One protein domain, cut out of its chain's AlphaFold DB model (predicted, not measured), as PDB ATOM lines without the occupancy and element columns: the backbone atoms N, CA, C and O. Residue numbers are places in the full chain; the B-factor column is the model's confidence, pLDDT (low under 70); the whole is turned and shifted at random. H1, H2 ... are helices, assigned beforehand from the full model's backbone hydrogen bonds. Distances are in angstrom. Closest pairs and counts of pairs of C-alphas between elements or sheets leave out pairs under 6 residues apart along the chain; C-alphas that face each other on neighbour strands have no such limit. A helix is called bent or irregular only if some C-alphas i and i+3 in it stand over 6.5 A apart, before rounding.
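This is residues 23 to 207 of the 208 residues of the protein "Hypothetical protein" of Adineta steineri (UniProt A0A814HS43). The longest helix, H10, runs side by side with H1 along one side of a broad V, while H2 and H5 make the other side, and H1 and H2 meet in a corner at the point. H9, H8 and H3 fill the space between the two sides, H7 bridges from H3 to H9, H4 packs on H2 and H3 at the end of H2 away from the point, and short H6 sits near the point. The printed part has 185 residues with ten named helices, H1 to H10 in order along the chain, and no named strand; the class is all helix. It is compact, with a radius of gyration of the C-alphas of 17.3 A and spans of 56 by 40 by 29 A.

H10, residues 179 to 205, is 38.6 A long and ends at C-alpha 205, (36.368, -9.880, -12.461). H1, residues 23 to 41, begins at C-alpha 23, (18.817, -40.225, -24.217), and is 26.8 A long. H9 is residues 160 to 177, 25.4 A, and H7 residues 128 to 144, 24.5 A. H2, residues 46 to 64, measures 26.2 A from C-alpha 46 at (30.464, -11.874, -9.836), and H5, residues 96 to 113, 26.0 A. H3 is residues 66 to 77, H4 81 to 89, H6 115 to 120 and H8 147 to 155. H3 is irregular: C-alphas 70 and 73 are 7.9 A apart.

The helix packing is part aligned, part crossed. H10, with residues 187 to 198 alone, touches H1 at a shallow tilt of 17 degrees, the same way; the closest C-alphas, of Tyr 40 and Asn 198, are 5.5 A apart. H9 and H10 form a hairpin, closest at C-alphas Ser 175 and Tyr 183, 5.4 A. H1 touches H9 at a steep tilt of 47 degrees, closest at C-alphas Ala 30 and Leu 168, 5.3 A. H7 and H9 touch about perpendicular, at 79 degrees, with C-alphas Ala 141 and Val 170 closest at 5.7 A. H1 and H2 touch only at the corner, at 83 degrees, with C-alphas Leu 41 and Gly 47 closest at 4.3 A. H2 is the hub, touching six helices; among them is H5, at a shallow tilt of 32 degrees, opposite ways, with C-alphas Cys 64 and Cys 101 closest at 5.2 A. H5 and H10 are apart. Every O i to N i+4 pair is within hydrogen-bond range in H1, H2, H4, H5, H6, H8, H9 and H10, but 4 of 8 in H3 and 12 of 13 in H7.

The C-alphas farthest apart, of Gly 95 and Lys 181, are 57.1 A apart. The printed part has no cut and no long link. Mean pLDDT of the printed part is 89.3; residues 88 to 96 are under 70.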
ATOM      1  N   LEU A  23      18.977 -40.788 -25.564       92.31
ATOM      2  CA  LEU A  23      18.817 -40.225 -24.217       92.31
ATOM      3  C   LEU A  23      20.161 -40.055 -23.485       92.31
ATOM      4  O   LEU A  23      20.321 -39.140 -22.681       92.31
ATOM      5  N   SER A  24      21.142 -40.917 -23.759       95.25
ATOM      6  CA  SER A  24      22.504 -40.780 -23.231       95.25
ATOM      7  C   SER A  24      23.194 -39.503 -23.719       95.25
ATOM      8  O   SER A  24      23.842 -38.833 -22.920       95.25
ATOM      9  N   THR A  25      23.010 -39.130 -24.990       95.62
ATOM     10  CA  THR A  25      23.513 -37.872 -25.559       95.62
ATOM     11  C   THR A  25      22.841 -36.677 -24.896       95.62
ATOM     12  O   THR A  25      23.545 -35.808 -24.393       95.62
ATOM     13  N   LEU A  26      21.507 -36.682 -24.778       95.81
ATOM     14  CA  LEU A  26      20.765 -35.616 -24.087       95.81
ATOM     15  C   LEU A  26      21.243 -35.434 -22.638       95.81
ATOM     16  O   LEU A  26      21.473 -34.315 -22.186       95.81
ATOM     17  N   LYS A  27      21.445 -36.539 -21.905       97.25
ATOM     18  CA  LYS A  27      21.970 -36.515 -20.530       97.25
ATOM     19  C   LYS A  27      23.397 -35.978 -20.458       97.25
ATOM     20  O   LYS A  27      23.718 -35.275 -19.505       97.25
ATOM     21  N   SER A  28      24.248 -36.336 -21.417       97.94
ATOM     22  CA  SER A  28      25.619 -35.827 -21.494       97.94
ATOM     23  C   SER A  28      25.627 -34.321 -21.745       97.94
ATOM     24  O   SER A  28      26.270 -33.586 -21.002       97.94
ATOM     25  N   ASP A  29      24.856 -33.862 -22.729       97.44
ATOM     26  CA  ASP A  29      24.745 -32.446 -23.078       97.44
ATOM     27  C   ASP A  29      24.163 -31.617 -21.923       97.44
ATOM     28  O   ASP A  29      24.698 -30.560 -21.595       97.44
ATOM     29  N   ALA A  30      23.128 -32.118 -21.238       96.94
ATOM     30  CA  ALA A  30      22.549 -31.451 -20.070       96.94
ATOM     31  C   ALA A  30      23.559 -31.312 -18.917       96.94
ATOM     32  O   ALA A  30      23.609 -30.274 -18.254       96.94
ATOM     33  N   LYS A  31      24.378 -32.345 -18.674       97.62
ATOM     34  CA  LYS A  31      25.447 -32.304 -17.662       97.62
ATOM     35  C   LYS A  31      26.525 -31.290 -18.018       97.62
ATOM     36  O   LYS A  31      26.979 -30.573 -17.134       97.62
ATOM     37  N   GLU A  32      26.912 -31.222 -19.286       97.19
ATOM     38  CA  GLU A  32      27.911 -30.265 -19.758       97.19
ATOM     39  C   GLU A  32      27.419 -28.822 -19.604       97.19
ATOM     40  O   GLU A  32      28.112 -28.018 -18.992       97.19
ATOM     41  N   LEU A  33      26.183 -28.520 -20.024       95.44
ATOM     42  CA  LEU A  33      25.559 -27.210 -19.780       95.44
ATOM     43  C   LEU A  33      25.486 -26.876 -18.283       95.44
ATOM     44  O   LEU A  33      25.791 -25.765 -17.868       95.44
ATOM     45  N   THR A  34      25.140 -27.857 -17.446       95.19
ATOM     46  CA  THR A  34      25.130 -27.673 -15.984       95.19
ATOM     47  C   THR A  34      26.528 -27.377 -15.436       95.19
ATOM     48  O   THR A  34      26.663 -26.599 -14.494       95.19
ATOM     49  N   SER A  35      27.579 -27.960 -16.020       96.38
ATOM     50  CA  SER A  35      28.967 -27.649 -15.661       96.38
ATOM     51  C   SER A  35      29.342 -26.219 -16.046       96.38
ATOM     52  O   SER A  35      29.906 -25.508 -15.221       96.38
ATOM     53  N   ILE A  36      28.968 -25.772 -17.247       95.38
ATOM     54  CA  ILE A  36      29.212 -24.395 -17.708       95.38
ATOM     55  C   ILE A  36      28.469 -23.393 -16.812       95.38
ATOM     56  O   ILE A  36      29.041 -22.393 -16.376       95.38
ATOM     57  N   PHE A  37      27.221 -23.679 -16.441       93.38
ATOM     58  CA  PHE A  37      26.490 -22.848 -15.485       93.38
ATOM     59  C   PHE A  37      27.136 -22.858 -14.089       93.38
ATOM     60  O   PHE A  37      27.219 -21.831 -13.419       93.38
ATOM     61  N   LYS A  38      27.677 -23.995 -13.644       94.56
ATOM     62  CA  LYS A  38      28.441 -24.054 -12.393       94.56
ATOM     63  C   LYS A  38      29.703 -23.188 -12.452       94.56
ATOM     64  O   LYS A  38      30.039 -22.557 -11.453       94.56
ATOM     65  N   GLU A  39      30.405 -23.147 -13.581       94.69
ATOM     66  CA  GLU A  39      31.552 -22.251 -13.780       94.69
ATOM     67  C   GLU A  39      31.133 -20.784 -13.653       94.69
ATOM     68  O   GLU A  39      31.760 -20.054 -12.891       94.69
ATOM     69  N   TYR A  40      30.022 -20.391 -14.289       92.75
ATOM     70  CA  TYR A  40      29.431 -19.050 -14.184       92.75
ATOM     71  C   TYR A  40      29.199 -18.628 -12.725       92.75
ATOM     72  O   TYR A  40      29.586 -17.537 -12.301       92.75
ATOM     73  N   LEU A  41      28.610 -19.519 -11.923       92.56
ATOM     74  CA  LEU A  41      28.322 -19.263 -10.507       92.56
ATOM     75  C   LEU A  41      29.568 -19.205  -9.620       92.56
ATOM     76  O   LEU A  41      29.498 -18.667  -8.512       92.56
ATOM     77  N   ASN A  42      30.686 -19.762 -10.084       93.62
ATOM     78  CA  ASN A  42      31.949 -19.806  -9.353       93.62
ATOM     79  C   ASN A  42      32.933 -18.711  -9.776       93.62
ATOM     80  O   ASN A  42      34.030 -18.648  -9.221       93.62
ATOM     81  N   ILE A  43      32.558 -17.833 -10.711       93.62
ATOM     82  CA  ILE A  43      33.372 -16.667 -11.057       93.62
ATOM     83  C   ILE A  43      33.527 -15.797  -9.796       93.62
ATOM     84  O   ILE A  43      32.510 -15.381  -9.225       93.62
ATOM     85  N   PRO A  44      34.760 -15.513  -9.331       89.00
ATOM     86  CA  PRO A  44      34.983 -14.697  -8.141       89.00
ATOM     87  C   PRO A  44      34.291 -13.340  -8.247       89.00
ATOM     88  O   PRO A  44      34.204 -12.770  -9.331       89.00
ATOM     89  N   THR A  45      33.795 -12.827  -7.116       90.06
ATOM     90  CA  THR A  45      33.051 -11.556  -7.007       90.06
ATOM     91  C   THR A  45      31.688 -11.572  -7.712       90.06
ATOM     92  O   THR A  45      30.654 -11.400  -7.061       90.06
ATOM     93  N   PHE A  46      31.662 -11.851  -9.012       92.81
ATOM     94  CA  PHE A  46      30.464 -11.874  -9.836       92.81
ATOM     95  C   PHE A  46      29.492 -12.994  -9.458       92.81
ATOM     96  O   PHE A  46      28.311 -12.722  -9.260       92.81
ATOM     97  N   GLY A  47      29.964 -14.232  -9.293       92.00
ATOM     98  CA  GLY A  47      29.116 -15.373  -8.948       92.00
ATOM     99  C   GLY A  47      28.397 -15.174  -7.612       92.00
ATOM    100  O   GLY A  47      27.191 -15.385  -7.511       92.00
ATOM    101  N   LYS A  48      29.106 -14.645  -6.602       91.31
ATOM    102  CA  LYS A  48      28.510 -14.275  -5.307       91.31
ATOM    103  C   LYS A  48      27.440 -13.193  -5.465       91.31
ATOM    104  O   LYS A  48      26.350 -13.337  -4.915       91.31
ATOM    105  N   PHE A  49      27.739 -12.132  -6.217       93.38
ATOM    106  CA  PHE A  49      26.777 -11.068  -6.503       93.38
ATOM    107  C   PHE A  49      25.539 -11.601  -7.235       93.38
ATOM    108  O   PHE A  49      24.418 -11.280  -6.846       93.38
ATOM    109  N   HIS A  50      25.725 -12.438  -8.260       92.38
ATOM    110  CA  HIS A  50      24.637 -13.006  -9.045       92.38
ATOM    111  C   HIS A  50      23.680 -13.816  -8.167       92.38
ATOM    112  O   HIS A  50      22.476 -13.574  -8.209       92.38
ATOM    113  N   LYS A  51      24.207 -14.712  -7.320       91.62
ATOM    114  CA  LYS A  51      23.403 -15.499  -6.369       91.62
ATOM    115  C   LYS A  51      22.557 -14.597  -5.473       91.62
ATOM    116  O   LYS A  51      21.333 -14.698  -5.470       91.62
ATOM    117  N   GLN A  52      23.201 -13.631  -4.814       92.88
ATOM    118  CA  GLN A  52      22.520 -12.668  -3.944       92.88
ATOM    119  C   GLN A  52      21.454 -11.865  -4.700       92.88
ATOM    120  O   GLN A  52      20.358 -11.640  -4.188       92.88
ATOM    121  N   TYR A  53      21.739 -11.448  -5.935       93.19
ATOM    122  CA  TYR A  53      20.787 -10.719  -6.769       93.19
ATOM    123  C   TYR A  53      19.546 -11.564  -7.089       93.19
ATOM    124  O   TYR A  53      18.423 -11.072  -6.949       93.19
ATOM    125  N   ARG A  54      19.724 -12.836  -7.478       92.12
ATOM    126  CA  ARG A  54      18.618 -13.760  -7.785       92.12
ATOM    127  C   ARG A  54      17.771 -14.073  -6.555       92.12
ATOM    128  O   ARG A  54      16.547 -13.965  -6.626       92.12
ATOM    129  N   GLU A  55      18.405 -14.363  -5.422       92.44
ATOM    130  CA  GLU A  55      17.721 -14.582  -4.143       92.44
ATOM    131  C   GLU A  55      16.892 -13.357  -3.738       92.44
ATOM    132  O   GLU A  55      15.708 -13.476  -3.408       92.44
ATOM    133  N   THR A  56      17.481 -12.161  -3.837       93.62
ATOM    134  CA  THR A  56      16.808 -10.893  -3.519       93.62
ATOM    135  C   THR A  56      15.614 -10.650  -4.441       93.62
ATOM    136  O   THR A  56      14.531 -10.308  -3.968       93.62
ATOM    137  N   ALA A  57      15.766 -10.873  -5.751       93.06
ATOM    138  CA  ALA A  57      14.686 -10.720  -6.725       93.06
ATOM    139  C   ALA A  57      13.524 -11.697  -6.456       93.06
ATOM    140  O   ALA A  57      12.352 -11.313  -6.493       93.06
ATOM    141  N   CYS A  58      13.838 -12.946  -6.109       92.25
ATOM    142  CA  CYS A  58      12.835 -13.930  -5.723       92.25
ATOM    143  C   CYS A  58      12.136 -13.582  -4.410       92.25
ATOM    144  O   CYS A  58      10.915 -13.718  -4.308       92.25
ATOM    145  N   ASN A  59      12.873 -13.104  -3.409       91.69
ATOM    146  CA  ASN A  59      12.292 -12.645  -2.151       91.69
ATOM    147  C   ASN A  59      11.405 -11.415  -2.362       91.69
ATOM    148  O   ASN A  59      10.323 -11.342  -1.773       91.69
ATOM    149  N   TYR A  60      11.805 -10.499  -3.252       91.00
ATOM    150  CA  TYR A  60      10.989  -9.357  -3.644       91.00
ATOM    151  C   TYR A  60       9.649  -9.822  -4.221       91.00
ATOM    152  O   TYR A  60       8.600  -9.423  -3.713       91.00
ATOM    153  N   MET A  61       9.647 -10.753  -5.177       89.62
ATOM    154  CA  MET A  61       8.392 -11.303  -5.696       89.62
ATOM    155  C   MET A  61       7.558 -12.027  -4.637       89.62
ATOM    156  O   MET A  61       6.354 -11.795  -4.553       89.62
ATOM    157  N   LYS A  62       8.173 -12.879  -3.808       88.50
ATOM    158  CA  LYS A  62       7.464 -13.645  -2.766       88.50
ATOM    159  C   LYS A  62       6.759 -12.737  -1.763       88.50
ATOM    160  O   LYS A  62       5.671 -13.066  -1.298       88.50
ATOM    161  N   LYS A  63       7.385 -11.614  -1.407       86.19
ATOM    162  CA  LYS A  63       6.897 -10.708  -0.360       86.19
ATOM    163  C   LYS A  63       6.003  -9.595  -0.886       86.19
ATOM    164  O   LYS A  63       5.073  -9.210  -0.186       86.19
ATOM    165  N   CYS A  64       6.278  -9.081  -2.080       85.19
ATOM    166  CA  CYS A  64       5.560  -7.933  -2.624       85.19
ATOM    167  C   CYS A  64       4.532  -8.305  -3.689       85.19
ATOM    168  O   CYS A  64       3.556  -7.582  -3.840       85.19
ATOM    169  N   CYS A  65       4.735  -9.408  -4.415       87.12
ATOM    170  CA  CYS A  65       3.945  -9.760  -5.598       87.12
ATOM    171  C   CYS A  65       3.603 -11.266  -5.616       87.12
ATOM    172  O   CYS A  65       3.873 -11.954  -6.605       87.12
ATOM    173  N   PRO A  66       3.042 -11.828  -4.524       86.38
ATOM    174  CA  PRO A  66       2.831 -13.273  -4.401       86.38
ATOM    175  C   PRO A  66       1.840 -13.829  -5.433       86.38
ATOM    176  O   PRO A  66       1.941 -14.994  -5.809       86.38
ATOM    177  N   SER A  67       0.919 -12.999  -5.935       86.50
ATOM    178  CA  SER A  67      -0.013 -13.352  -7.017       86.50
ATOM    179  C   SER A  67       0.689 -13.699  -8.331       86.50
ATOM    180  O   SER A  67       0.135 -14.437  -9.139       86.50
ATOM    181  N   LEU A  68       1.920 -13.220  -8.533       88.12
ATOM    182  CA  LEU A  68       2.712 -13.470  -9.737       88.12
ATOM    183  C   LEU A  68       3.498 -14.781  -9.685       88.12
ATOM    184  O   LEU A  68       4.218 -15.073 -10.636       88.12
ATOM    185  N   ARG A  69       3.366 -15.581  -8.614       85.38
ATOM    186  CA  ARG A  69       4.081 -16.861  -8.442       85.38
ATOM    187  C   ARG A  69       4.084 -17.757  -9.684       85.38
ATOM    188  O   ARG A  69       5.168 -18.208 -10.055       85.38
ATOM    189  N   PRO A  70       2.950 -17.971 -10.373       87.00
ATOM    190  CA  PRO A  70       2.928 -18.797 -11.580       87.00
ATOM    191  C   PRO A  70       3.832 -18.286 -12.715       87.00
ATOM    192  O   PRO A  70       4.255 -19.075 -13.549       87.00
ATOM    193  N   SER A  71       4.167 -16.994 -12.726       88.50
ATOM    194  CA  SER A  71       4.957 -16.333 -13.773       88.50
ATOM    195  C   SER A  71       6.363 -15.929 -13.312       88.50
ATOM    196  O   SER A  71       7.046 -15.175 -14.000       88.50
ATOM    197  N   TYR A  72       6.823 -16.398 -12.144       89.19
ATOM    198  CA  TYR A  72       8.137 -16.034 -11.586       89.19
ATOM    199  C   TYR A  72       9.285 -16.269 -12.553       89.19
ATOM    200  O   TYR A  72      10.191 -15.442 -12.647       89.19
ATOM    201  N   PHE A  73       9.234 -17.389 -13.267       91.19
ATOM    202  CA  PHE A  73      10.267 -17.757 -14.210       91.19
ATOM    203  C   PHE A  73      10.406 -16.714 -15.322       91.19
ATOM    204  O   PHE A  73      11.432 -16.035 -15.366       91.19
ATOM    205  N   SER A  74       9.363 -16.504 -16.135       90.81
ATOM    206  CA  SER A  74       9.375 -15.506 -17.214       90.81
ATOM    207  C   SER A  74       9.665 -14.098 -16.718       90.81
ATOM    208  O   SER A  74      10.430 -13.375 -17.354       90.81
ATOM    209  N   ILE A  75       9.099 -13.687 -15.581       90.44
ATOM    210  CA  ILE A  75       9.319 -12.341 -15.035       90.44
ATOM    211  C   ILE A  75      10.801 -12.114 -14.700       90.44
ATOM    212  O   ILE A  75      11.368 -11.067 -15.029       90.44
ATOM    213  N   LEU A  76      11.449 -13.093 -14.063       90.38
ATOM    214  CA  LEU A  76      12.849 -12.982 -13.655       90.38
ATOM    215  C   LEU A  76      13.841 -13.219 -14.789       90.38
ATOM    216  O   LEU A  76      14.949 -12.682 -14.728       90.38
ATOM    217  N   THR A  77      13.506 -14.039 -15.784       88.75
ATOM    218  CA  THR A  77      14.369 -14.245 -16.955       88.75
ATOM    219  C   THR A  77      14.284 -13.070 -17.922       88.75
ATOM    220  O   THR A  77      15.304 -12.676 -18.473       88.75
ATOM    221  N   ASN A  78      13.105 -12.455 -18.073       87.00
ATOM    222  CA  ASN A  78      12.898 -11.322 -18.984       87.00
ATOM    223  C   ASN A  78      13.224  -9.960 -18.347       87.00
ATOM    224  O   ASN A  78      13.140  -8.933 -19.017       87.00
ATOM    225  N   GLY A  79      13.557  -9.922 -17.053       86.88
ATOM    226  CA  GLY A  79      13.893  -8.681 -16.351       86.88
ATOM    227  C   GLY A  79      12.707  -7.726 -16.160       86.88
ATOM    228  O   GLY A  79      12.911  -6.531 -15.951       86.88
ATOM    229  N   THR A  80      11.470  -8.230 -16.198       89.69
ATOM    230  CA  THR A  80      10.237  -7.427 -16.104       89.69
ATOM    231  C   THR A  80       9.702  -7.303 -14.676       89.69
ATOM    232  O   THR A  80       8.593  -6.814 -14.462       89.69
ATOM    233  N   LEU A  81      10.497  -7.705 -13.677       89.50
ATOM    234  CA  LEU A  81      10.103  -7.735 -12.269       89.50
ATOM    235  C   LEU A  81       9.484  -6.419 -11.790       89.50
ATOM    236  O   LEU A  81       8.362  -6.413 -11.293       89.50
ATOM    237  N   ASP A  82      10.181  -5.299 -11.982       85.94
ATOM    238  CA  ASP A  82       9.706  -3.990 -11.524       85.94
ATOM    239  C   ASP A  82       8.356  -3.605 -12.143       85.94
ATOM    240  O   ASP A  82       7.460  -3.131 -11.438       85.94
ATOM    241  N   SER A  83       8.197  -3.821 -13.453       88.31
ATOM    242  CA  SER A  83       6.967  -3.468 -14.161       88.31
ATOM    243  C   SER A  83       5.803  -4.368 -13.766       88.31
ATOM    244  O   SER A  83       4.710  -3.866 -13.517       88.31
ATOM    245  N   GLU A  84       6.027  -5.677 -13.669       88.31
ATOM    246  CA  GLU A  84       4.962  -6.641 -13.381       88.31
ATOM    247  C   GLU A  84       4.504  -6.547 -11.925       88.31
ATOM    248  O   GLU A  84       3.304  -6.479 -11.660       88.31
ATOM    249  N   CYS A  85       5.440  -6.393 -10.986       84.69
ATOM    250  CA  CYS A  85       5.116  -6.115  -9.590       84.69
ATOM    251  C   CYS A  85       4.316  -4.819  -9.408       84.69
ATOM    252  O   CYS A  85       3.397  -4.765  -8.592       84.69
ATOM    253  N   SER A  86       4.637  -3.772 -10.174       82.19
ATOM    254  CA  SER A  86       3.917  -2.495 -10.087       82.19
ATOM    255  C   SER A  86       2.499  -2.584 -10.663       82.19
ATOM    256  O   SER A  86       1.583  -1.989 -10.102       82.19
ATOM    257  N   LYS A  87       2.297  -3.344 -11.750       81.00
ATOM    258  CA  LYS A  87       0.986  -3.530 -12.400       81.00
ATOM    259  C   LYS A  87       0.042  -4.440 -11.613       81.00
ATOM    260  O   LYS A  87      -1.143  -4.145 -11.506       81.00
ATOM    261  N   HIS A  88       0.555  -5.554 -11.093       69.12
ATOM    262  CA  HIS A  88      -0.263  -6.642 -10.539       69.12
ATOM    263  C   HIS A  88      -0.337  -6.664  -9.014       69.12
ATOM    264  O   HIS A  88      -0.901  -7.589  -8.423       69.12
ATOM    265  N   GLY A  89       0.171  -5.613  -8.381       54.59
ATOM    266  CA  GLY A  89      -0.122  -5.309  -6.998       54.59
ATOM    267  C   GLY A  89       1.117  -4.903  -6.232       54.59
ATOM    268  O   GLY A  89       1.780  -5.737  -5.632       54.59
ATOM    269  N   SER A  90       1.293  -3.597  -6.054       49.34
ATOM    270  CA  SER A  90       1.721  -3.097  -4.753       49.34
ATOM    271  C   SER A  90       0.542  -3.198  -3.779       49.34
ATOM    272  O   SER A  90       0.036  -2.185  -3.295       49.34
ATOM    273  N   PHE A  91       0.064  -4.411  -3.486       55.06
ATOM    274  CA  PHE A  91      -0.707  -4.607  -2.264       55.06
ATOM    275  C   PHE A  91       0.339  -4.542  -1.159       55.06
ATOM    276  O   PHE A  91       0.849  -5.574  -0.751       55.06
ATOM    277  N   MET A  92       0.767  -3.334  -0.762       56.75
ATOM    278  CA  MET A  92       1.603  -3.189   0.425       56.75
ATOM    279  C   MET A  92       0.770  -3.748   1.568       56.75
ATOM    280  O   MET A  92      -0.225  -3.119   1.946       56.75
ATOM    281  N   PRO A  93       1.090  -4.946   2.082       56.72
ATOM    282  CA  PRO A  93       0.268  -5.515   3.125       56.72
ATOM    283  C   PRO A  93       0.385  -4.573   4.329       56.72
ATOM    284  O   PRO A  93       1.482  -4.119   4.654       56.72
ATOM    285  N   LYS A  94      -0.724  -4.200   4.971       58.03
ATOM    286  CA  LYS A  94      -0.650  -3.307   6.139       58.03
ATOM    287  C   LYS A  94       0.143  -3.992   7.265       58.03
ATOM    288  O   LYS A  94       0.071  -5.207   7.428       58.03
ATOM    289  N   GLY A  95       0.890  -3.215   8.048       63.59
ATOM    290  CA  GLY A  95       1.681  -3.733   9.171       63.59
ATOM    291  C   GLY A  95       3.052  -4.293   8.769       63.59
ATOM    292  O   GLY A  95       3.690  -3.809   7.834       63.59
ATOM    293  N   SER A  96       3.535  -5.300   9.499       67.44
ATOM    294  CA  SER A  96       4.906  -5.834   9.390       67.44
ATOM    295  C   SER A  96       5.257  -6.379   8.000       67.44
ATOM    296  O   SER A  96       6.394  -6.248   7.547       67.44
ATOM    297  N   SER A  97       4.281  -6.936   7.284       71.25
ATOM    298  CA  SER A  97       4.461  -7.465   5.930       71.25
ATOM    299  C   SER A  97       4.720  -6.369   4.879       71.25
ATOM    300  O   SER A  97       5.488  -6.597   3.945       71.25
ATOM    301  N   GLY A  98       4.168  -5.163   5.049       76.81
ATOM    302  CA  GLY A  98       4.463  -3.996   4.203       76.81
ATOM    303  C   GLY A  98       5.869  -3.457   4.412       76.81
ATOM    304  O   GLY A  98       6.559  -3.144   3.444       76.81
ATOM    305  N   VAL A  99       6.328  -3.444   5.665       81.44
ATOM    306  CA  VAL A  99       7.711  -3.080   6.006       81.44
ATOM    307  C   VAL A  99       8.694  -4.075   5.386       81.44
ATOM    308  O   VAL A  99       9.640  -3.656   4.726       81.44
ATOM    309  N   GLN A 100       8.433  -5.383   5.496       83.69
ATOM    310  CA  GLN A 100       9.265  -6.413   4.857       83.69
ATOM    311  C   GLN A 100       9.329  -6.249   3.334       83.69
ATOM    312  O   GLN A 100      10.411  -6.349   2.760       83.69
ATOM    313  N   CYS A 101       8.193  -5.968   2.686       86.75
ATOM    314  CA  CYS A 101       8.149  -5.710   1.248       86.75
ATOM    315  C   CYS A 101       8.994  -4.481   0.856       86.75
ATOM    316  O   CYS A 101       9.790  -4.538  -0.079       86.75
ATOM    317  N   LEU A 102       8.871  -3.374   1.591       87.38
ATOM    318  CA  LEU A 102       9.666  -2.168   1.349       87.38
ATOM    319  C   LEU A 102      11.169  -2.403   1.532       87.38
ATOM    320  O   LEU A 102      11.959  -1.942   0.709       87.38
ATOM    321  N   MET A 103      11.556  -3.138   2.577       90.19
ATOM    322  CA  MET A 103      12.954  -3.473   2.845       90.19
ATOM    323  C   MET A 103      13.561  -4.291   1.703       90.19
ATOM    324  O   MET A 103      14.582  -3.880   1.153       90.19
ATOM    325  N   ILE A 104      12.908  -5.384   1.286       91.12
ATOM    326  CA  ILE A 104      13.434  -6.242   0.212       91.12
ATOM    327  C   ILE A 104      13.413  -5.539  -1.150       91.12
ATOM    328  O   ILE A 104      14.320  -5.715  -1.957       91.12
ATOM    329  N   LYS A 105      12.411  -4.687  -1.403       91.06
ATOM    330  CA  LYS A 105      12.359  -3.850  -2.606       91.06
ATOM    331  C   LYS A 105      13.535  -2.872  -2.643       91.06
ATOM    332  O   LYS A 105      14.152  -2.699  -3.691       91.06
ATOM    333  N   ASN A 106      13.858  -2.239  -1.514       92.12
ATOM    334  CA  ASN A 106      15.020  -1.359  -1.427       92.12
ATOM    335  C   ASN A 106      16.323  -2.140  -1.646       92.12
ATOM    336  O   ASN A 106      17.149  -1.707  -2.443       92.12
ATOM    337  N   GLU A 107      16.480  -3.304  -1.013       94.12
ATOM    338  CA  GLU A 107      17.632  -4.193  -1.222       94.12
ATOM    339  C   GLU A 107      17.794  -4.575  -2.700       94.12
ATOM    340  O   GLU A 107      18.872  -4.402  -3.270       94.12
ATOM    341  N   TYR A 108      16.704  -4.968  -3.366       93.75
ATOM    342  CA  TYR A 108      16.692  -5.259  -4.800       93.75
ATOM    343  C   TYR A 108      17.191  -4.072  -5.640       93.75
ATOM    344  O   TYR A 108      18.034  -4.247  -6.525       93.75
ATOM    345  N   TYR A 109      16.743  -2.846  -5.347       92.31
ATOM    346  CA  TYR A 109      17.236  -1.661  -6.057       92.31
ATOM    347  C   TYR A 109      18.699  -1.341  -5.772       92.31
ATOM    348  O   TYR A 109      19.397  -0.901  -6.686       92.31
ATOM    349  N   GLN A 110      19.180  -1.560  -4.546       94.31
ATOM    350  CA  GLN A 110      20.603  -1.402  -4.241       94.31
ATOM    351  C   GLN A 110      21.440  -2.414  -5.027       94.31
ATOM    352  O   GLN A 110      22.452  -2.040  -5.613       94.31
ATOM    353  N   MET A 111      20.974  -3.660  -5.147       93.19
ATOM    354  CA  MET A 111      21.640  -4.675  -5.964       93.19
ATOM    355  C   MET A 111      21.679  -4.291  -7.449       93.19
ATOM    356  O   MET A 111      22.723  -4.427  -8.079       93.19
ATOM    357  N   LYS A 112      20.597  -3.725  -8.006       90.62
ATOM    358  CA  LYS A 112      20.591  -3.198  -9.388       90.62
ATOM    359  C   LYS A 112      21.566  -2.040  -9.604       90.62
ATOM    360  O   LYS A 112      22.030  -1.840 -10.720       90.62
ATOM    361  N   ARG A 113      21.843  -1.256  -8.560       92.25
ATOM    362  CA  ARG A 113      22.789  -0.129  -8.597       92.25
ATOM    363  C   ARG A 113      24.225  -0.542  -8.286       92.25
ATOM    364  O   ARG A 113      25.122   0.286  -8.420       92.25
ATOM    365  N   ASN A 114      24.447  -1.789  -7.871       93.50
ATOM    366  CA  ASN A 114      25.778  -2.298  -7.594       93.50
ATOM    367  C   ASN A 114      26.648  -2.180  -8.863       93.50
ATOM    368  O   ASN A 114      26.195  -2.586  -9.939       93.50
ATOM    369  N   PRO A 115      27.889  -1.663  -8.768       92.94
ATOM    370  CA  PRO A 115      28.791  -1.556  -9.913       92.94
ATOM    371  C   PRO A 115      28.950  -2.864 -10.700       92.94
ATOM    372  O   PRO A 115      28.977  -2.820 -11.927       92.94
ATOM    373  N   ILE A 116      28.945  -4.018 -10.022       92.50
ATOM    374  CA  ILE A 116      29.054  -5.345 -10.647       92.50
ATOM    375  C   ILE A 116      27.912  -5.582 -11.652       92.50
ATOM    376  O   ILE A 116      28.137  -6.152 -12.723       92.50
ATOM    377  N   ALA A 117      26.693  -5.113 -11.361       90.12
ATOM    378  CA  ALA A 117      25.547  -5.240 -12.265       90.12
ATOM    379  C   ALA A 117      25.778  -4.466 -13.574       90.12
ATOM    380  O   ALA A 117      25.572  -4.991 -14.667       90.12
ATOM    381  N   ASN A 118      26.276  -3.231 -13.463       88.19
ATOM    382  CA  ASN A 118      26.555  -2.367 -14.612       88.19
ATOM    383  C   ASN A 118      27.775  -2.837 -15.417       88.19
ATOM    384  O   ASN A 118      27.802  -2.696 -16.635       88.19
ATOM    385  N   GLN A 119      28.777  -3.399 -14.742       92.56
ATOM    386  CA  GLN A 119      30.007  -3.897 -15.360       92.56
ATOM    387  C   GLN A 119      29.806  -5.234 -16.080       92.56
ATOM    388  O   GLN A 119      30.457  -5.487 -17.088       92.56
ATOM    389  N   SER A 120      28.896  -6.082 -15.595       91.06
ATOM    390  CA  SER A 120      28.626  -7.394 -16.199       91.06
ATOM    391  C   SER A 120      27.739  -7.328 -17.443       91.06
ATOM    392  O   SER A 120      27.982  -8.072 -18.391       91.06
ATOM    393  N   ALA A 121      26.758  -6.421 -17.490       86.94
ATOM    394  CA  ALA A 121      25.843  -6.274 -18.625       86.94
ATOM    395  C   ALA A 121      26.535  -6.178 -20.010       86.94
ATOM    396  O   ALA A 121      26.148  -6.938 -20.898       86.94
ATOM    397  N   PRO A 122      27.566  -5.332 -20.232       88.75
ATOM    398  CA  PRO A 122      28.243  -5.255 -21.532       88.75
ATOM    399  C   PRO A 122      29.102  -6.486 -21.868       88.75
ATOM    400  O   PRO A 122      29.508  -6.645 -23.019       88.75
ATOM    401  N   LEU A 123      29.408  -7.348 -20.892       89.56
ATOM    402  CA  LEU A 123      30.219  -8.552 -21.106       89.56
ATOM    403  C   LEU A 123      29.378  -9.708 -21.659       89.56
ATOM    404  O   LEU A 123      29.871 -10.499 -22.467       89.56
ATOM    405  N   LEU A 124      28.108  -9.782 -21.262       89.19
ATOM    406  CA  LEU A 124      27.179 -10.821 -21.694       89.19
ATOM    407  C   LEU A 124      26.788 -10.652 -23.169       89.19
ATOM    408  O   LEU A 124      26.681  -9.537 -23.692       89.19
ATOM    409  N   SER A 125      26.577 -11.766 -23.862       83.44
ATOM    410  CA  SER A 125      26.212 -11.774 -25.276       83.44
ATOM    411  C   SER A 125      24.743 -11.381 -25.464       83.44
ATOM    412  O   SER A 125      23.843 -11.966 -24.873       83.44
ATOM    413  N   HIS A 126      24.511 -10.382 -26.318       82.25
ATOM    414  CA  HIS A 126      23.185  -9.827 -26.625       82.25
ATOM    415  C   HIS A 126      22.935  -9.732 -28.139       82.25
ATOM    416  O   HIS A 126      22.117  -8.936 -28.602       82.25
ATOM    417  N   ASP A 127      23.671 -10.502 -28.944       86.88
ATOM    418  CA  ASP A 127      23.410 -10.561 -30.378       86.88
ATOM    419  C   ASP A 127      22.053 -11.228 -30.659       86.88
ATOM    420  O   ASP A 127      21.526 -11.997 -29.850       86.88
ATOM    421  N   LYS A 128      21.482 -10.936 -31.831       85.25
ATOM    422  CA  LYS A 128      20.152 -11.421 -32.224       85.25
ATOM    423  C   LYS A 128      20.020 -12.942 -32.098       85.25
ATOM    424  O   LYS A 128      18.995 -13.421 -31.621       85.25
ATOM    425  N   GLN A 129      21.046 -13.690 -32.502       86.94
ATOM    426  CA  GLN A 129      21.013 -15.149 -32.460       86.94
ATOM    427  C   GLN A 129      21.009 -15.646 -31.009       86.94
ATOM    428  O   GLN A 129      20.295 -16.600 -30.694       86.94
ATOM    429  N   THR A 130      21.762 -14.974 -30.131       86.12
ATOM    430  CA  THR A 130      21.773 -15.250 -28.692       86.12
ATOM    431  C   THR A 130      20.405 -15.040 -28.049       86.12
ATOM    432  O   THR A 130      19.876 -15.936 -27.391       86.12
ATOM    433  N   VAL A 131      19.778 -13.895 -28.314       86.25
ATOM    434  CA  VAL A 131      18.449 -13.570 -27.777       86.25
ATOM    435  C   VAL A 131      17.386 -14.563 -28.265       86.25
ATOM    436  O   VAL A 131      16.550 -15.015 -27.483       86.25
ATOM    437  N   GLU A 132      17.427 -14.945 -29.544       87.44
ATOM    438  CA  GLU A 132      16.480 -15.905 -30.122       87.44
ATOM    439  C   GLU A 132      16.556 -17.284 -29.447       87.44
ATOM    440  O   GLU A 132      15.517 -17.850 -29.094       87.44
ATOM    441  N   TYR A 133      17.759 -17.830 -29.224       88.38
ATOM    442  CA  TYR A 133      17.871 -19.141 -28.578       88.38
ATOM    443  C   TYR A 133      17.543 -19.067 -27.081       88.38
ATOM    444  O   TYR A 133      16.877 -19.970 -26.579       88.38
ATOM    445  N   GLN A 134      17.941 -17.999 -26.375       89.00
ATOM    446  CA  GLN A 134      17.577 -17.799 -24.967       89.00
ATOM    447  C   GLN A 134      16.056 -17.735 -24.797       89.00
ATOM    448  O   GLN A 134      15.502 -18.406 -23.927       89.00
ATOM    449  N   SER A 135      15.367 -17.017 -25.687       90.38
ATOM    450  CA  SER A 135      13.905 -16.983 -25.726       90.38
ATOM    451  C   SER A 135      13.310 -18.382 -25.937       90.38
ATOM    452  O   SER A 135      12.423 -18.802 -25.192       90.38
ATOM    453  N   LYS A 136      13.855 -19.170 -26.877       92.12
ATOM    454  CA  LYS A 136      13.435 -20.567 -27.085       92.12
ATOM    455  C   LYS A 136      13.657 -21.429 -25.836       92.12
ATOM    456  O   LYS A 136      12.771 -22.225 -25.522       92.12
ATOM    457  N   ILE A 137      14.778 -21.282 -25.120       92.12
ATOM    458  CA  ILE A 137      15.030 -21.996 -23.852       92.12
ATOM    459  C   ILE A 137      13.941 -21.650 -22.843       92.12
ATOM    460  O   ILE A 137      13.294 -22.560 -22.335       92.12
ATOM    461  N   ILE A 138      13.705 -20.357 -22.603       91.88
ATOM    462  CA  ILE A 138      12.727 -19.864 -21.625       91.88
ATOM    463  C   ILE A 138      11.332 -20.407 -21.957       91.88
ATOM    464  O   ILE A 138      10.716 -21.082 -21.134       91.88
ATOM    465  N   MET A 139      10.872 -20.213 -23.195       93.25
ATOM    466  CA  MET A 139       9.556 -20.680 -23.643       93.25
ATOM    467  C   MET A 139       9.408 -22.203 -23.589       93.25
ATOM    468  O   MET A 139       8.302 -22.714 -23.413       93.25
ATOM    469  N   THR A 140      10.493 -22.948 -23.814       94.75
ATOM    470  CA  THR A 140      10.460 -24.412 -23.741       94.75
ATOM    471  C   THR A 140      10.442 -24.863 -22.287       94.75
ATOM    472  O   THR A 140       9.630 -25.717 -21.943       94.75
ATOM    473  N   ALA A 141      11.268 -24.261 -21.428       95.06
ATOM    474  CA  ALA A 141      11.333 -24.555 -20.002       95.06
ATOM    475  C   ALA A 141       9.967 -24.371 -19.331       95.06
ATOM    476  O   ALA A 141       9.513 -25.283 -18.646       95.06
ATOM    477  N   GLU A 142       9.257 -23.273 -19.614       93.88
ATOM    478  CA  GLU A 142       7.906 -23.026 -19.080       93.88
ATOM    479  C   GLU A 142       6.881 -24.102 -19.462       93.88
ATOM    480  O   GLU A 142       5.916 -24.325 -18.738       93.88
ATOM    481  N   LYS A 143       7.080 -24.785 -20.595       94.44
ATOM    482  CA  LYS A 143       6.171 -25.839 -21.063       94.44
ATOM    483  C   LYS A 143       6.472 -27.204 -20.458       94.44
ATOM    484  O   LYS A 143       5.563 -28.025 -20.359       94.44
ATOM    485  N   VAL A 144       7.737 -27.487 -20.145       96.62
ATOM    486  CA  VAL A 144       8.191 -28.859 -19.842       96.62
ATOM    487  C   VAL A 144       8.707 -29.040 -18.423       96.62
ATOM    488  O   VAL A 144       8.670 -30.153 -17.898       96.62
ATOM    489  N   CYS A 145       9.193 -27.977 -17.790       96.12
ATOM    490  CA  CYS A 145       9.671 -28.025 -16.420       96.12
ATOM    491  C   CYS A 145       8.505 -27.791 -15.455       96.12
ATOM    492  O   CYS A 145       7.589 -27.014 -15.710       96.12
ATOM    493  N   SER A 146       8.529 -28.492 -14.328       94.69
ATOM    494  CA  SER A 146       7.579 -28.268 -13.244       94.69
ATOM    495  C   SER A 146       7.796 -26.894 -12.617       94.69
ATOM    496  O   SER A 146       8.914 -26.380 -12.599       94.69
ATOM    497  N   GLN A 147       6.748 -26.340 -12.006       90.75
ATOM    498  CA  GLN A 147       6.837 -25.069 -11.285       90.75
ATOM    499  C   GLN A 147       7.972 -25.060 -10.253       90.75
ATOM    500  O   GLN A 147       8.676 -24.068 -10.116       90.75
ATOM    501  N   ASN A 148       8.184 -26.180  -9.556       90.19
ATOM    502  CA  ASN A 148       9.268 -26.300  -8.587       90.19
ATOM    503  C   ASN A 148      10.653 -26.230  -9.253       90.19
ATOM    504  O   ASN A 148      11.540 -25.549  -8.757       90.19
ATOM    505  N   GLU A 149      10.850 -26.904 -10.388       94.00
ATOM    506  CA  GLU A 149      12.109 -26.800 -11.138       94.00
ATOM    507  C   GLU A 149      12.348 -25.380 -11.640       94.00
ATOM    508  O   GLU A 149      13.459 -24.883 -11.504       94.00
ATOM    509  N   LEU A 150      11.314 -24.727 -12.174       92.69
ATOM    510  CA  LEU A 150      11.397 -23.359 -12.672       92.69
ATOM    511  C   LEU A 150      11.711 -22.364 -11.553       92.69
ATOM    512  O   LEU A 150      12.588 -21.525 -11.731       92.69
ATOM    513  N   GLU A 151      11.044 -22.472 -10.399       88.94
ATOM    514  CA  GLU A 151      11.313 -21.634  -9.225       88.94
ATOM    515  C   GLU A 151      12.754 -21.810  -8.733       88.94
ATOM    516  O   GLU A 151      13.440 -20.813  -8.524       88.94
ATOM    517  N   HIS A 152      13.249 -23.045  -8.610       88.50
ATOM    518  CA  HIS A 152      14.642 -23.280  -8.218       88.50
ATOM    519  C   HIS A 152      15.630 -22.778  -9.276       88.50
ATOM    520  O   HIS A 152      16.584 -22.093  -8.926       88.50
ATOM    521  N   TYR A 153      15.357 -23.003 -10.564       87.50
ATOM    522  CA  TYR A 153      16.194 -22.521 -11.669       87.50
ATOM    523  C   TYR A 153      16.470 -21.015 -11.566       87.50
ATOM    524  O   TYR A 153      17.570 -20.557 -11.868       87.50
ATOM    525  N   VAL A 154      15.472 -20.229 -11.148       88.56
ATOM    526  CA  VAL A 154      15.591 -18.767 -11.078       88.56
ATOM    527  C   VAL A 154      15.957 -18.226  -9.703       88.56
ATOM    528  O   VAL A 154      16.550 -17.147  -9.666       88.56
ATOM    529  N   CYS A 155      15.610 -18.925  -8.620       87.75
ATOM    530  CA  CYS A 155      15.748 -18.437  -7.246       87.75
ATOM    531  C   CYS A 155      16.873 -19.072  -6.442       87.75
ATOM    532  O   CYS A 155      17.349 -18.446  -5.503       87.75
ATOM    533  N   ASP A 156      17.236 -20.306  -6.762       80.62
ATOM    534  CA  ASP A 156      18.177 -21.121  -6.005       80.62
ATOM    535  C   ASP A 156      19.220 -21.656  -6.979       80.62
ATOM    536  O   ASP A 156      19.194 -22.812  -7.406       80.62
ATOM    537  N   SER A 157      20.114 -20.761  -7.401       74.75
ATOM    538  CA  SER A 157      21.096 -21.086  -8.433       74.75
ATOM    539  C   SER A 157      22.101 -22.158  -7.994       74.75
ATOM    540  O   SER A 157      22.804 -22.693  -8.844       74.75
ATOM    541  N   ASP A 158      22.155 -22.514  -6.707       80.44
ATOM    542  CA  ASP A 158      23.070 -23.534  -6.191       80.44
ATOM    543  C   ASP A 158      22.500 -24.963  -6.261       80.44
ATOM    544  O   ASP A 158      23.277 -25.927  -6.266       80.44
ATOM    545  N   ASP A 159      21.180 -25.136  -6.424       86.50
ATOM    546  CA  ASP A 159      20.577 -26.443  -6.713       86.50
ATOM    547  C   ASP A 159      20.728 -26.824  -8.197       86.50
ATOM    548  O   ASP A 159      19.799 -26.807  -9.017       86.50
ATOM    549  N   LEU A 160      21.940 -27.263  -8.537       90.88
ATOM    550  CA  LEU A 160      22.280 -27.746  -9.875       90.88
ATOM    551  C   LEU A 160      21.489 -28.999 -10.290       90.88
ATOM    552  O   LEU A 160      21.449 -29.325 -11.477       90.88
ATOM    553  N   SER A 161      20.855 -29.718  -9.357       92.75
ATOM    554  CA  SER A 161      20.084 -30.923  -9.685       92.75
ATOM    555  C   SER A 161      18.775 -30.578 -10.403       92.75
ATOM    556  O   SER A 161      18.405 -31.238 -11.380       92.75
ATOM    557  N   ARG A 162      18.108 -29.500  -9.975       92.06
ATOM    558  CA  ARG A 162      16.885 -28.978 -10.605       92.06
ATOM    559  C   ARG A 162      17.189 -28.302 -11.929       92.06
ATOM    560  O   ARG A 162      16.469 -28.538 -12.898       92.06
ATOM    561  N   TYR A 163      18.294 -27.563 -11.982       91.19
ATOM    562  CA  TYR A 163      18.820 -26.999 -13.221       91.19
ATOM    563  C   TYR A 163      19.076 -28.097 -14.267       91.19
ATOM    564  O   TYR A 163      18.530 -28.050 -15.370       91.19
ATOM    565  N   LEU A 164      19.804 -29.157 -13.889       95.44
ATOM    566  CA  LEU A 164      20.072 -30.311 -14.751       95.44
ATOM    567  C   LEU A 164      18.785 -31.002 -15.220       95.44
ATOM    568  O   LEU A 164      18.664 -31.354 -16.394       95.44
ATOM    569  N   SER A 165      17.832 -31.221 -14.308       96.00
ATOM    570  CA  SER A 165      16.570 -31.888 -14.635       96.00
ATOM    571  C   SER A 165      15.743 -31.083 -15.641       96.00
ATOM    572  O   SER A 165      15.278 -31.647 -16.633       96.00
ATOM    573  N   CYS A 166      15.633 -29.764 -15.445       95.19
ATOM    574  CA  CYS A 166      14.933 -28.886 -16.376       95.19
ATOM    575  C   CYS A 166      15.641 -28.821 -17.739       95.19
ATOM    576  O   CYS A 166      14.998 -29.026 -18.770       95.19
ATOM    577  N   ASN A 167      16.970 -28.667 -17.763       94.44
ATOM    578  CA  ASN A 167      17.739 -28.661 -19.011       94.44
ATOM    579  C   ASN A 167      17.586 -29.960 -19.801       94.44
ATOM    580  O   ASN A 167      17.422 -29.914 -21.017       94.44
ATOM    581  N   LEU A 168      17.571 -31.120 -19.139       97.00
ATOM    582  CA  LEU A 168      17.332 -32.392 -19.821       97.00
ATOM    583  C   LEU A 168      15.965 -32.414 -20.524       97.00
ATOM    584  O   LEU A 168      15.881 -32.854 -21.669       97.00
ATOM    585  N   LYS A 169      14.911 -31.912 -19.869       97.44
ATOM    586  CA  LYS A 169      13.559 -31.835 -20.449       97.44
ATOM    587  C   LYS A 169      13.492 -30.849 -21.613       97.44
ATOM    588  O   LYS A 169      12.882 -31.157 -22.635       97.44
ATOM    589  N   VAL A 170      14.149 -29.695 -21.491       96.00
ATOM    590  CA  VAL A 170      14.261 -28.702 -22.572       96.00
ATOM    591  C   VAL A 170      14.972 -29.304 -23.782       96.00
ATOM    592  O   VAL A 170      14.451 -29.240 -24.893       96.00
ATOM    593  N   LEU A 171      16.127 -29.942 -23.573       95.62
ATOM    594  CA  LEU A 171      16.891 -30.586 -24.642       95.62
ATOM    595  C   LEU A 171      16.104 -31.715 -25.305       95.62
ATOM    596  O   LEU A 171      16.105 -31.814 -26.532       95.62
ATOM    597  N   GLN A 172      15.404 -32.530 -24.514       95.31
ATOM    598  CA  GLN A 172      14.525 -33.566 -25.037       95.31
ATOM    599  C   GLN A 172      13.446 -32.956 -25.938       95.31
ATOM    600  O   GLN A 172      13.337 -33.353 -27.098       95.31
ATOM    601  N   LYS A 173      12.733 -31.930 -25.463       94.94
ATOM    602  CA  LYS A 173      11.661 -31.288 -26.230       94.94
ATOM    603  C   LYS A 173      12.157 -30.632 -27.519       94.94
ATOM    604  O   LYS A 173      11.539 -30.796 -28.563       94.94
ATOM    605  N   ILE A 174      13.301 -29.951 -27.481       92.75
ATOM    606  CA  ILE A 174      13.917 -29.359 -28.682       92.75
ATOM    607  C   ILE A 174      14.344 -30.447 -29.673       92.75
ATOM    608  O   ILE A 174      14.188 -30.284 -30.881       92.75
ATOM    609  N   SER A 175      14.869 -31.572 -29.179       92.19
ATOM    610  CA  SER A 175      15.250 -32.693 -30.043       92.19
ATOM    611  C   SER A 175      14.051 -33.347 -30.737       92.19
ATOM    612  O   SER A 175      14.189 -33.801 -31.874       92.19
ATOM    613  N   GLU A 176      12.895 -33.366 -30.067       91.12
ATOM    614  CA  GLU A 176      11.624 -33.885 -30.578       91.12
ATOM    615  C   GLU A 176      10.986 -32.926 -31.594       91.12
ATOM    616  O   GLU A 176      10.579 -33.369 -32.665       91.12
ATOM    617  N   ASP A 177      10.936 -31.626 -31.283       89.12
ATOM    618  CA  ASP A 177      10.227 -30.627 -32.094       89.12
ATOM    619  C   ASP A 177      11.005 -30.223 -33.356       89.12
ATOM    620  O   ASP A 177      10.427 -30.102 -34.436       89.12
ATOM    621  N   ASP A 178      12.319 -30.011 -33.232       85.62
ATOM    622  CA  ASP A 178      13.118 -29.349 -34.271       85.62
ATOM    623  C   ASP A 178      14.092 -30.320 -34.987       85.62
ATOM    624  O   ASP A 178      14.746 -29.982 -35.983       85.62
ATOM    625  N   GLY A 179      14.186 -31.558 -34.494       84.38
ATOM    626  CA  GLY A 179      14.969 -32.638 -35.085       84.38
ATOM    627  C   GLY A 179      16.491 -32.530 -34.894       84.38
ATOM    628  O   GLY A 179      17.059 -31.558 -34.389       84.38
ATOM    629  N   LYS A 180      17.207 -33.574 -35.336       85.88
ATOM    630  CA  LYS A 180      18.636 -33.794 -35.028       85.88
ATOM    631  C   LYS A 180      19.582 -32.692 -35.515       85.88
ATOM    632  O   LYS A 180      20.539 -32.355 -34.816       85.88
ATOM    633  N   LYS A 181      19.370 -32.161 -36.726       84.75
ATOM    634  CA  LYS A 181      20.258 -31.135 -37.306       84.75
ATOM    635  C   LYS A 181      20.137 -29.815 -36.544       84.75
ATOM    636  O   LYS A 181      21.159 -29.191 -36.266       84.75
ATOM    637  N   TYR A 182      18.913 -29.424 -36.194       88.38
ATOM    638  CA  TYR A 182      18.676 -28.228 -35.400       88.38
ATOM    639  C   TYR A 182      19.223 -28.399 -33.985       88.38
ATOM    640  O   TYR A 182      20.021 -27.568 -33.560       88.38
ATOM    641  N   TYR A 183      18.911 -29.518 -33.317       91.19
ATOM    642  CA  TYR A 183      19.416 -29.835 -31.978       91.19
ATOM    643  C   TYR A 183      20.933 -29.647 -31.864       91.19
ATOM    644  O   TYR A 183      21.403 -28.935 -30.982       91.19
ATOM    645  N   LYS A 184      21.711 -30.224 -32.792       91.25
ATOM    646  CA  LYS A 184      23.180 -30.114 -32.774       91.25
ATOM    647  C   LYS A 184      23.672 -28.672 -32.888       91.25
ATOM    648  O   LYS A 184      24.620 -28.289 -32.210       91.25
ATOM    649  N   ARG A 185      23.047 -27.871 -33.754       91.38
ATOM    650  CA  ARG A 185      23.397 -26.453 -33.897       91.38
ATOM    651  C   ARG A 185      23.001 -25.664 -32.650       91.38
ATOM    652  O   ARG A 185      23.763 -24.807 -32.218       91.38
ATOM    653  N   PHE A 186      21.836 -25.969 -32.089       92.06
ATOM    654  CA  PHE A 186      21.300 -25.335 -30.893       92.06
ATOM    655  C   PHE A 186      22.198 -25.579 -29.675       92.06
ATOM    656  O   PHE A 186      22.622 -24.620 -29.038       92.06
ATOM    657  N   ILE A 187      22.569 -26.835 -29.403       93.88
ATOM    658  CA  ILE A 187      23.445 -27.160 -28.270       93.88
ATOM    659  C   ILE A 187      24.842 -26.554 -28.436       93.88
ATOM    660  O   ILE A 187      25.401 -26.036 -27.473       93.88
ATOM    661  N   GLN A 188      25.389 -26.552 -29.657       93.88
ATOM    662  CA  GLN A 188      26.681 -25.923 -29.927       93.88
ATOM    663  C   GLN A 188      26.632 -24.416 -29.665       93.88
ATOM    664  O   GLN A 188      27.558 -23.873 -29.064       93.88
ATOM    665  N   LEU A 189      25.567 -23.744 -30.114       92.81
ATOM    666  CA  LEU A 189      25.373 -22.317 -29.880       92.81
ATOM    667  C   LEU A 189      25.267 -22.016 -28.384       92.81
ATOM    668  O   LEU A 189      26.000 -21.162 -27.904       92.81
ATOM    669  N   TRP A 190      24.428 -22.758 -27.656       93.56
ATOM    670  CA  TRP A 190      24.244 -22.575 -26.216       93.56
ATOM    671  C   TRP A 190      25.579 -22.696 -25.469       93.56
ATOM    672  O   TRP A 190      25.996 -21.744 -24.810       93.56
ATOM    673  N   LYS A 191      26.298 -23.812 -25.656       94.19
ATOM    674  CA  LYS A 191      27.606 -24.042 -25.023       94.19
ATOM    675  C   LYS A 191      28.600 -22.932 -25.359       94.19
ATOM    676  O   LYS A 191      29.213 -22.359 -24.470       94.19
ATOM    677  N   THR A 192      28.732 -22.595 -26.644       93.12
ATOM    678  CA  THR A 192      29.707 -21.586 -27.094       93.12
ATOM    679  C   THR A 192      29.404 -20.209 -26.509       93.12
ATOM    680  O   THR A 192      30.327 -19.519 -26.081       93.12
ATOM    681  N   THR A 193      28.132 -19.802 -26.482       93.12
ATOM    682  CA  THR A 193      27.735 -18.499 -25.942       93.12
ATOM    683  C   THR A 193      27.989 -18.425 -24.439       93.12
ATOM    684  O   THR A 193      28.654 -17.490 -23.996       93.12
ATOM    685  N   GLU A 194      27.549 -19.420 -23.663       92.44
ATOM    686  CA  GLU A 194      27.764 -19.414 -22.211       92.44
ATOM    687  C   GLU A 194      29.246 -19.513 -21.839       92.44
ATOM    688  O   GLU A 194      29.716 -18.735 -21.013       92.44
ATOM    689  N   SER A 195      30.024 -20.387 -22.487       94.44
ATOM    690  CA  SER A 195      31.468 -20.474 -22.229       94.44
ATOM    691  C   SER A 195      32.192 -19.167 -22.567       94.44
ATOM    692  O   SER A 195      33.069 -18.737 -21.820       94.44
ATOM    693  N   LYS A 196      31.818 -18.501 -23.669       94.94
ATOM    694  CA  LYS A 196      32.398 -17.206 -24.050       94.94
ATOM    695  C   LYS A 196      32.064 -16.119 -23.030       94.94
ATOM    696  O   LYS A 196      32.926 -15.307 -22.700       94.94
ATOM    697  N   ASP A 197      30.830 -16.084 -22.544       94.31
ATOM    698  CA  ASP A 197      30.417 -15.113 -21.534       94.31
ATOM    699  C   ASP A 197      31.104 -15.379 -20.190       94.31
ATOM    700  O   ASP A 197      31.638 -14.443 -19.594       94.31
ATOM    701  N   ASN A 198      31.220 -16.645 -19.773       95.00
ATOM    702  CA  ASN A 198      32.002 -17.040 -18.600       95.00
ATOM    703  C   ASN A 198      33.455 -16.586 -18.705       95.00
ATOM    704  O   ASN A 198      34.001 -16.053 -17.739       95.00
ATOM    705  N   GLN A 199      34.081 -16.764 -19.872       95.38
ATOM    706  CA  GLN A 199      35.458 -16.339 -20.101       95.38
ATOM    707  C   GLN A 199      35.603 -14.823 -19.928       95.38
ATOM    708  O   GLN A 199      36.446 -14.383 -19.150       95.38
ATOM    709  N   LYS A 200      34.760 -14.020 -20.588       95.44
ATOM    710  CA  LYS A 200      34.812 -12.552 -20.469       95.44
ATOM    711  C   LYS A 200      34.589 -12.083 -19.032       95.44
ATOM    712  O   LYS A 200      35.300 -11.202 -18.556       95.44
ATOM    713  N   LEU A 201      33.602 -12.661 -18.345       95.19
ATOM    714  CA  LEU A 201      33.305 -12.349 -16.948       95.19
ATOM    715  C   LEU A 201      34.491 -12.706 -16.047       95.19
ATOM    716  O   LEU A 201      34.903 -11.890 -15.227       95.19
ATOM    717  N   THR A 202      35.083 -13.884 -16.239       95.19
ATOM    718  CA  THR A 202      36.258 -14.331 -15.481       95.19
ATOM    719  C   THR A 202      37.449 -13.413 -15.718       95.19
ATOM    720  O   THR A 202      38.071 -12.960 -14.762       95.19
ATOM    721  N   GLU A 203      37.760 -13.092 -16.974       94.62
ATOM    722  CA  GLU A 203      38.862 -12.192 -17.324       94.62
ATOM    723  C   GLU A 203      38.682 -10.792 -16.729       94.62
ATOM    724  O   GLU A 203      39.664 -10.186 -16.294       94.62
ATOM    725  N   TYR A 204      37.448 -10.286 -16.699       94.81
ATOM    726  CA  TYR A 204      37.133  -8.979 -16.140       94.81
ATOM    727  C   TYR A 204      37.237  -8.975 -14.607       94.81
ATOM    728  O   TYR A 204      38.034  -8.216 -14.054       94.81
ATOM    729  N   PHE A 205      36.496  -9.856 -13.927       93.50
ATOM    730  CA  PHE A 205      36.368  -9.880 -12.461       93.50
ATOM    731  C   PHE A 205      37.513 -10.597 -11.728       93.50
ATOM    732  O   PHE A 205      37.562 -10.579 -10.505       93.50
ATOM    733  N   SER A 206      38.457 -11.221 -12.444       87.62
ATOM    734  CA  SER A 206      39.722 -11.671 -11.833       87.62
ATOM    735  C   SER A 206      40.766 -10.551 -11.752       87.62
ATOM    736  O   SER A 206      41.768 -10.698 -11.056       87.62
ATOM    737  N   LYS A 207      40.573  -9.458 -12.502       83.62
ATOM    738  CA  LYS A 207      41.509  -8.322 -12.584       83.62
ATOM    739  C   LYS A 207      41.030  -7.078 -11.830       83.62
ATOM    740  O   LYS A 207      41.826  -6.161 -11.654       83.62
TER     741      LYS A 207